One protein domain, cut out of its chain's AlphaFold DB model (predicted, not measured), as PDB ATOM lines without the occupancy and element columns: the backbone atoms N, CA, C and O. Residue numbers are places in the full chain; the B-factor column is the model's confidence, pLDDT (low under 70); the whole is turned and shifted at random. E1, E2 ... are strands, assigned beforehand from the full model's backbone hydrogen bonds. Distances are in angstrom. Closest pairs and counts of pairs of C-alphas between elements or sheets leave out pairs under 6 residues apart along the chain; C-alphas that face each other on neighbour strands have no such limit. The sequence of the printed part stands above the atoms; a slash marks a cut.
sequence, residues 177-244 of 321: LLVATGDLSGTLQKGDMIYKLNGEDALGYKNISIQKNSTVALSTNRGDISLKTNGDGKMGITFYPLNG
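Overview. This is residues 177 to 244 of the 321 residues of the protein "Site-2 protease family protein" of Candidatus Micrarchaeota archaeon (UniProt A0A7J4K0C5). What is the shape? With little regular structure, this is one strongly twisted antiparallel sheet, E4 E3 E2 E1 E5, curled toward a barrel but open between E4 and E5. What makes it? The 68 printed residues hold five named strands, E1 to E5 in chain order, with 27 residues, and no named helix: all strand. It is compact, radius of gyration of the C-alphas 10.8 A, spanning 31 by 26 by 19 A.

Arrangement. Which strands form hairpins? E3, residues 215 to 220, forms one with E4, residues 223 to 228, N 218 to O 225 at 2.7 A. E2, residues 193 to 197, forms staggered hairpins with E3, N 195 to O 219 at 2.9 A, and E1, residues 177 to 181, N 194 to O 177 at 2.9 A; E1 to E4 make a meander, successive antiparallel neighbours. What is beyond E1? Edge strand E5, residues 238 to 242, is antiparallel to E1, N 178 to O 240 at 2.9 A, and apart from E4.

Along the chain. Where does E1 begin? C-alpha 177 is at (110.695, 114.011, 73.321). Where does E5 end? C-alpha 242 is at (109.117, 109.146, 76.205). Which are longest? E4 measures 16.6 A, E3 15.2 A.

Size, cuts and confidence. Any cut? The printed part has no cut; links E1 to E2 and E2 to E3 are long. Where is confidence low? Residues 184 to 185 and 243 to 244 have pLDDT under 70.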
ATOM      1  N   LEU A 177     111.941 113.572  73.950       84.50
ATOM      2  CA  LEU A 177     110.695 114.011  73.321       84.50
ATOM      3  C   LEU A 177     110.625 113.488  71.884       84.50
ATOM      4  O   LEU A 177     111.472 113.836  71.062       84.50
ATOM      5  N   LEU A 178     109.613 112.673  71.586       82.50
ATOM      6  CA  LEU A 178     109.332 112.187  70.238       82.50
ATOM      7  C   LEU A 178     108.520 113.228  69.473       82.50
ATOM      8  O   LEU A 178     107.418 113.577  69.896       82.50
ATOM      9  N   VAL A 179     109.026 113.688  68.335       82.19
ATOM     10  CA  VAL A 179     108.347 114.672  67.484       82.19
ATOM     11  C   VAL A 179     107.157 114.022  66.773       82.19
ATOM     12  O   VAL A 179     107.313 113.101  65.971       82.19
ATOM     13  N   ALA A 180     105.954 114.515  67.063       73.81
ATOM     14  CA  ALA A 180     104.690 114.047  66.496       73.81
ATOM     15  C   ALA A 180     104.324 114.797  65.209       73.81
ATOM     16  O   ALA A 180     103.907 114.179  64.225       73.81
ATOM     17  N   THR A 181     104.551 116.111  65.194       76.25
ATOM     18  CA  THR A 181     104.505 116.949  63.991       76.25
ATOM     19  C   THR A 181     105.817 117.701  63.860       76.25
ATOM     20  O   THR A 181     106.281 118.310  64.828       76.25
ATOM     21  N   GLY A 182     106.402 117.630  62.664       71.38
ATOM     22  CA  GLY A 182     107.626 118.349  62.327       71.38
ATOM     23  C   GLY A 182     107.457 119.861  62.402       71.38
ATOM     24  O   GLY A 182     106.344 120.374  62.538       71.38
ATOM     25  N   ASP A 183     108.577 120.568  62.329       75.00
ATOM     26  CA  ASP A 183     108.565 122.020  62.332       75.00
ATOM     27  C   ASP A 183     108.177 122.579  60.954       75.00
ATOM     28  O   ASP A 183     108.253 121.911  59.921       75.00
ATOM     29  N   LEU A 184     107.782 123.850  60.932       63.06
ATOM     30  CA  LEU A 184     107.356 124.533  59.707       63.06
ATOM     31  C   LEU A 184     108.498 124.716  58.690       63.06
ATOM     32  O   LEU A 184     108.218 124.960  57.520       63.06
ATOM     33  N   SER A 185     109.766 124.617  59.114       67.62
ATOM     34  CA  SER A 185     110.931 124.777  58.233       67.62
ATOM     35  C   SER A 185     111.465 123.459  57.657       67.62
ATOM     36  O   SER A 185     112.341 123.490  56.795       67.62
ATOM     37  N   GLY A 186     110.933 122.310  58.092       71.25
ATOM     38  CA  GLY A 186     111.345 120.981  57.632       71.25
ATOM     39  C   GLY A 186     112.675 120.486  58.210       71.25
ATOM     40  O   GLY A 186     113.168 119.437  57.790       71.25
ATOM     41  N   THR A 187     113.247 121.217  59.168       80.69
ATOM     42  CA  THR A 187     114.507 120.875  59.839       80.69
ATOM     43  C   THR A 187     114.316 119.720  60.828       80.69
ATOM     44  O   THR A 187     115.202 118.881  60.982       80.69
ATOM     45  N   LEU A 188     113.148 119.650  61.472       83.25
ATOM     46  CA  LEU A 188     112.737 118.578  62.371       83.25
ATOM     47  C   LEU A 188     111.547 117.836  61.782       83.25
ATOM     48  O   LEU A 188     110.526 118.430  61.434       83.25
ATOM     49  N   GLN A 189     111.664 116.517  61.695       83.19
ATOM     50  CA  GLN A 189     110.666 115.666  61.064       83.19
ATOM     51  C   GLN A 189     109.917 114.832  62.102       83.19
ATOM     52  O   GLN A 189     110.399 114.555  63.201       83.19
ATOM     53  N   LYS A 190     108.710 114.392  61.731       80.19
ATOM     54  CA  LYS A 190     107.954 113.415  62.517       80.19
ATOM     55  C   LYS A 190     108.817 112.170  62.750       80.19
ATOM     56  O   LYS A 190     109.379 111.621  61.806       80.19
ATOM     57  N   GLY A 191     108.873 111.715  63.998       77.06
ATOM     58  CA  GLY A 191     109.670 110.564  64.417       77.06
ATOM     59  C   GLY A 191     111.060 110.912  64.955       77.06
ATOM     60  O   GLY A 191     111.718 110.025  65.501       77.06
ATOM     61  N   ASP A 192     111.501 112.168  64.860       85.69
ATOM     62  CA  ASP A 192     112.767 112.607  65.449       85.69
ATOM     63  C   ASP A 192     112.700 112.633  66.976       85.69
ATOM     64  O   ASP A 192     111.634 112.795  67.574       85.69
ATOM     65  N   MET A 193     113.855 112.437  67.608       86.38
ATOM     66  CA  MET A 193     113.994 112.428  69.060       86.38
ATOM     67  C   MET A 193     114.803 113.623  69.509       86.38
ATOM     68  O   MET A 193     115.914 113.833  69.031       86.38
ATOM     69  N   ILE A 194     114.249 114.374  70.454       89.12
ATOM     70  CA  ILE A 194     114.922 115.484  71.121       89.12
ATOM     71  C   ILE A 194     115.365 114.988  72.496       89.12
ATOM     72  O   ILE A 194     114.534 114.649  73.340       89.12
ATOM     73  N   TYR A 195     116.677 114.946  72.715       90.69
ATOM     74  CA  TYR A 195     117.279 114.523  73.980       90.69
ATOM     75  C   TYR A 195     117.528 115.703  74.911       90.69
ATOM     76  O   TYR A 195     117.367 115.579  76.123       90.69
ATOM     77  N   LYS A 196     117.922 116.853  74.347       89.75
ATOM     78  CA  LYS A 196     118.209 118.065  75.116       89.75
ATOM     79  C   LYS A 196     117.620 119.316  74.481       89.75
ATOM     80  O   LYS A 196     117.570 119.428  73.258       89.75
ATOM     81  N   LEU A 197     117.234 120.251  75.342       88.31
ATOM     82  CA  LEU A 197     116.747 121.594  75.041       88.31
ATOM     83  C   LEU A 197     117.682 122.591  75.742       88.31
ATOM     84  O   LEU A 197     117.766 122.593  76.965       88.31
ATOM     85  N   ASN A 198     118.414 123.415  74.988       86.69
ATOM     86  CA  ASN A 198     119.408 124.371  75.504       86.69
ATOM     87  C   ASN A 198     120.451 123.749  76.457       86.69
ATOM     88  O   ASN A 198     120.907 124.386  77.402       86.69
ATOM     89  N   GLY A 199     120.833 122.491  76.214       83.12
ATOM     90  CA  GLY A 199     121.781 121.749  77.051       83.12
ATOM     91  C   GLY A 199     121.162 121.041  78.264       83.12
ATOM     92  O   GLY A 199     121.823 120.176  78.842       83.12
ATOM     93  N   GLU A 200     119.900 121.323  78.598       87.75
ATOM     94  CA  GLU A 200     119.133 120.639  79.648       87.75
ATOM     95  C   GLU A 200     118.359 119.433  79.097       87.75
ATOM     96  O   GLU A 200     118.076 119.363  77.902       87.75
ATOM     97  N   ASP A 201     118.018 118.464  79.953       87.94
ATOM     98  CA  ASP A 201     117.260 117.269  79.557       87.94
ATOM     99  C   ASP A 201     115.875 117.654  79.015       87.94
ATOM    100  O   ASP A 201     115.095 118.346  79.677       87.94
ATOM    101  N   ALA A 202     115.550 117.178  77.813       86.00
ATOM    102  CA  ALA A 202     114.305 117.524  77.150       86.00
ATOM    103  C   ALA A 202     113.060 117.014  77.897       86.00
ATOM    104  O   ALA A 202     111.996 117.618  77.787       86.00
ATOM    105  N   LEU A 203     113.158 115.961  78.717       83.81
ATOM    106  CA  LEU A 203     112.045 115.512  79.564       83.81
ATOM    107  C   LEU A 203     111.675 116.539  80.648       83.81
ATOM    108  O   LEU A 203     110.542 116.544  81.133       83.81
ATOM    109  N   GLY A 204     112.594 117.451  80.972       78.12
ATOM    110  CA  GLY A 204     112.373 118.596  81.847       78.12
ATOM    111  C   GLY A 204     111.618 119.763  81.203       78.12
ATOM    112  O   GLY A 204     111.444 120.775  81.872       78.12
ATOM    113  N   TYR A 205     111.138 119.647  79.953       77.56
ATOM    114  CA  TYR A 205     110.583 120.756  79.150       77.56
ATOM    115  C   TYR A 205     109.552 121.656  79.848       77.56
ATOM    116  O   TYR A 205     109.445 122.827  79.501       77.56
ATOM    117  N   LYS A 206     108.793 121.149  80.828       76.62
ATOM    118  CA  LYS A 206     107.827 121.957  81.599       76.62
ATOM    119  C   LYS A 206     108.491 123.021  82.478       76.62
ATOM    120  O   LYS A 206     107.860 124.024  82.787       76.62
ATOM    121  N   ASN A 207     109.739 122.788  82.869       70.50
ATOM    122  CA  ASN A 207     110.529 123.667  83.726       70.50
ATOM    123  C   ASN A 207     111.523 124.521  82.921       70.50
ATOM    124  O   ASN A 207     112.177 125.390  83.492       70.50
ATOM    125  N   ILE A 208     111.629 124.294  81.607       71.56
ATOM    126  CA  ILE A 208     112.537 125.031  80.726       71.56
ATOM    127  C   ILE A 208     111.827 126.296  80.241       71.56
ATOM    128  O   ILE A 208     110.842 126.238  79.504       71.56
ATOM    129  N   SER A 209     112.342 127.459  80.643       70.75
ATOM    130  CA  SER A 209     111.822 128.752  80.192       70.75
ATOM    131  C   SER A 209     112.298 129.047  78.770       70.75
ATOM    132  O   SER A 209     113.458 129.394  78.539       70.75
ATOM    133  N   ILE A 210     111.400 128.892  77.796       76.81
ATOM    134  CA  ILE A 210     111.674 129.211  76.394       76.81
ATOM    135  C   ILE A 210     111.336 130.685  76.145       76.81
ATOM    136  O   ILE A 210     110.177 131.097  76.201       76.81
ATOM    137  N   GLN A 211     112.362 131.495  75.866       76.19
ATOM    138  CA  GLN A 211     112.181 132.907  75.523       76.19
ATOM    139  C   GLN A 211     111.463 133.071  74.168       76.19
ATOM    140  O   GLN A 211     111.606 132.260  73.252       76.19
ATOM    141  N   LYS A 212     110.673 134.141  74.044       82.69
ATOM    142  CA  LYS A 212     109.962 134.498  72.807       82.69
ATOM    143  C   LYS A 212     110.946 135.005  71.753       82.69
ATOM    144  O   LYS A 212     111.868 135.740  72.098       82.69
ATOM    145  N   ASN A 213     110.707 134.677  70.481       79.00
ATOM    146  CA  ASN A 213     111.548 135.081  69.345       79.00
ATOM    147  C   ASN A 213     113.046 134.755  69.519       79.00
ATOM    148  O   ASN A 213     113.906 135.487  69.025       79.00
ATOM    149  N   SER A 214     113.366 133.676  70.234       84.19
ATOM    150  CA  SER A 214     114.738 133.231  70.480       84.19
ATOM    151  C   SER A 214     115.063 131.967  69.689       84.19
ATOM    152  O   SER A 214     114.183 131.291  69.147       84.19
ATOM    153  N   THR A 215     116.354 131.655  69.605       84.88
ATOM    154  CA  THR A 215     116.833 130.392  69.046       84.88
ATOM    155  C   THR A 215     117.018 129.389  70.180       84.88
ATOM    156  O   THR A 215     117.737 129.668  71.138       84.88
ATOM    157  N   VAL A 216     116.385 128.226  70.063       86.75
ATOM    158  CA  VAL A 216     116.516 127.093  70.980       86.75
ATOM    159  C   VAL A 216     117.443 126.063  70.347       86.75
ATOM    160  O   VAL A 216     117.196 125.608  69.228       86.75
ATOM    161  N   ALA A 217     118.503 125.694  71.065       88.62
ATOM    162  CA  ALA A 217     119.415 124.632  70.662       88.62
ATOM    163  C   ALA A 217     118.846 123.269  71.077       88.62
ATOM    164  O   ALA A 217     118.480 123.061  72.233       88.62
ATOM    165  N   LEU A 218     118.776 122.339  70.133       90.12
ATOM    166  CA  LEU A 218     118.201 121.009  70.283       90.12
ATOM    167  C   LEU A 218     119.272 119.969  69.994       90.12
ATOM    168  O   LEU A 218     119.797 119.943  68.885       90.12
ATOM    169  N   SER A 219     119.545 119.075  70.939       90.56
ATOM    170  CA  SER A 219     120.337 117.876  70.637       90.56
ATOM    171  C   SER A 219     119.395 116.747  70.262       90.56
ATOM    172  O   SER A 219     118.575 116.322  71.084       90.56
ATOM    173  N   THR A 220     119.500 116.277  69.020       89.88
ATOM    174  CA  THR A 220     118.570 115.304  68.436       89.88
ATOM    175  C   THR A 220     119.277 114.039  67.966       89.88
ATOM    176  O   THR A 220     120.505 113.988  67.887       89.88
ATOM    177  N   ASN A 221     118.511 113.016  67.586       86.81
ATOM    178  CA  ASN A 221     119.050 111.815  66.935       86.81
ATOM    179  C   ASN A 221     119.673 112.079  65.551       86.81
ATOM    180  O   ASN A 221     120.354 111.203  65.025       86.81
ATOM    181  N   ARG A 222     119.460 113.264  64.961       83.50
ATOM    182  CA  ARG A 222     120.092 113.698  63.702       83.50
ATOM    183  C   ARG A 222     121.264 114.661  63.910       83.50
ATOM    184  O   ARG A 222     121.819 115.158  62.935       83.50
ATOM    185  N   GLY A 223     121.647 114.910  65.161       86.50
ATOM    186  CA  GLY A 223     122.657 115.894  65.537       86.50
ATOM    187  C   GLY A 223     122.055 117.144  66.169       86.50
ATOM    188  O   GLY A 223     120.860 117.199  66.486       86.50
ATOM    189  N   ASP A 224     122.903 118.141  66.387       90.06
ATOM    190  CA  ASP A 224     122.500 119.395  67.010       90.06
ATOM    191  C   ASP A 224     121.832 120.320  65.983       90.06
ATOM    192  O   ASP A 224     122.389 120.635  64.931       90.06
ATOM    193  N   ILE A 225     120.613 120.748  66.298       88.75
ATOM    194  CA  ILE A 225     119.747 121.574  65.458       88.75
ATOM    195  C   ILE A 225     119.362 122.825  66.246       88.75
ATOM    196  O   ILE A 225     119.268 122.803  67.468       88.75
ATOM    197  N   SER A 226     119.124 123.940  65.562       86.62
ATOM    198  CA  SER A 226     118.631 125.171  66.183       86.62
ATOM    199  C   SER A 226     117.285 125.568  65.587       86.62
ATOM    200  O   SER A 226     117.194 125.781  64.380       86.62
ATOM    201  N   LEU A 227     116.251 125.694  66.423       84.94
ATOM    202  CA  LEU A 227     114.921 126.155  66.007       84.94
ATOM    203  C   LEU A 227     114.611 127.540  66.566       84.94
ATOM    204  O   LEU A 227     114.974 127.862  67.694       84.94
ATOM    205  N   LYS A 228     113.894 128.354  65.789       84.00
ATOM    206  CA  LYS A 228     113.406 129.662  66.242       84.00
ATOM    207  C   LYS A 228     112.013 129.542  66.846       84.00
ATOM    208  O   LYS A 228     111.156 128.844  66.307       84.00
ATOM    209  N   THR A 229     111.779 130.254  67.939       81.69
ATOM    210  CA  THR A 229     110.460 130.359  68.567       81.69
ATOM    211  C   THR A 229     109.674 131.518  67.964       81.69
ATOM    212  O   THR A 229     110.245 132.512  67.519       81.69
ATOM    213  N   ASN A 230     108.347 131.396  67.924       79.56
ATOM    214  CA  ASN A 230     107.460 132.478  67.499       79.56
ATOM    215  C   ASN A 230     107.191 133.480  68.648       79.56
ATOM    216  O   ASN A 230     107.717 133.341  69.758       79.56
ATOM    217  N   GLY A 231     106.333 134.480  68.402       72.12
ATOM    218  CA  GLY A 231     105.955 135.505  69.391       72.12
ATOM    219  C   GLY A 231     105.267 134.970  70.659       72.12
ATOM    220  O   GLY A 231     105.197 135.673  71.669       72.12
ATOM    221  N   ASP A 232     104.838 133.707  70.636       72.44
ATOM    222  CA  ASP A 232     104.260 132.989  71.774       72.44
ATOM    223  C   ASP A 232     105.259 132.036  72.450       72.44
ATOM    224  O   ASP A 232     104.885 131.306  73.365       72.44
ATOM    225  N   GLY A 233     106.522 132.018  72.013       71.44
ATOM    226  CA  GLY A 233     107.548 131.106  72.530       71.44
ATOM    227  C   GLY A 233     107.394 129.661  72.040       71.44
ATOM    228  O   GLY A 233     108.057 128.764  72.555       71.44
ATOM    229  N   LYS A 234     106.533 129.402  71.047       78.56
ATOM    230  CA  LYS A 234     106.302 128.065  70.482       78.56
ATOM    231  C   LYS A 234     107.227 127.810  69.292       78.56
ATOM    232  O   LYS A 234     107.463 128.699  68.481       78.56
ATOM    233  N   MET A 235     107.691 126.569  69.158       75.25
ATOM    234  CA  MET A 235     108.549 126.109  68.050       75.25
ATOM    235  C   MET A 235     107.757 125.492  66.881       75.25
ATOM    236  O   MET A 235     108.347 124.973  65.942       75.25
ATOM    237  N   GLY A 236     106.420 125.501  66.942       75.00
ATOM    238  CA  GLY A 236     105.572 124.909  65.898       75.00
ATOM    239  C   GLY A 236     105.628 123.378  65.815       75.00
ATOM    240  O   GLY A 236     105.149 122.816  64.840       75.00
ATOM    241  N   ILE A 237     106.185 122.712  66.828       79.50
ATOM    242  CA  ILE A 237     106.255 121.251  66.929       79.50
ATOM    243  C   ILE A 237     105.283 120.741  67.990       79.50
ATOM    244  O   ILE A 237     105.081 121.381  69.026       79.50
ATOM    245  N   THR A 238     104.721 119.560  67.756       79.56
ATOM    246  CA  THR A 238     104.042 118.771  68.792       79.56
ATOM    247  C   THR A 238     104.904 117.562  69.117       79.56
ATOM    248  O   THR A 238     105.585 117.025  68.240       79.56
ATOM    249  N   PHE A 239     104.927 117.150  70.380       79.19
ATOM    250  CA  PHE A 239     105.787 116.064  70.832       79.19
ATOM    251  C   PHE A 239     105.129 115.223  71.922       79.19
ATOM    252  O   PHE A 239     104.258 115.698  72.653       79.19
ATOM    253  N   TYR A 240     105.604 113.988  72.063       77.81
ATOM    254  CA  TYR A 240     105.224 113.073  73.132       77.81
ATOM    255  C   TYR A 240     106.440 112.754  74.010       77.81
ATOM    256  O   TYR A 240     107.472 112.326  73.486       77.81
ATOM    257  N   PRO A 241     106.362 112.949  75.338       77.69
ATOM    258  CA  PRO A 241     107.459 112.598  76.228       77.69
ATOM    259  C   PRO A 241     107.582 111.077  76.368       77.69
ATOM    260  O   PRO A 241     106.661 110.400  76.828       77.69
ATOM    261  N   LEU A 242     108.748 110.542  76.010       75.00
ATOM    262  CA  LEU A 242     109.117 109.146  76.205       75.00
ATOM    263  C   LEU A 242     110.003 109.033  77.445       75.00
ATOM    264  O   LEU A 242     111.216 109.225  77.397       75.00
ATOM    265  N   ASN A 243     109.398 108.680  78.578       67.69
ATOM    266  CA  ASN A 243     110.115 108.564  79.854       67.69
ATOM    267  C   ASN A 243     110.938 107.264  79.988       67.69
ATOM    268  O   ASN A 243     111.509 107.004  81.047       67.69
ATOM    269  N   GLY A 244     111.006 106.435  78.941       57.56
ATOM    270  CA  GLY A 244     111.671 105.123  78.933       57.56
ATOM    271  C   GLY A 244     110.873 103.986  79.582       57.56
ATOM    272  O   GLY A 244     111.185 102.828  79.329       57.56
TER     273      GLY A 244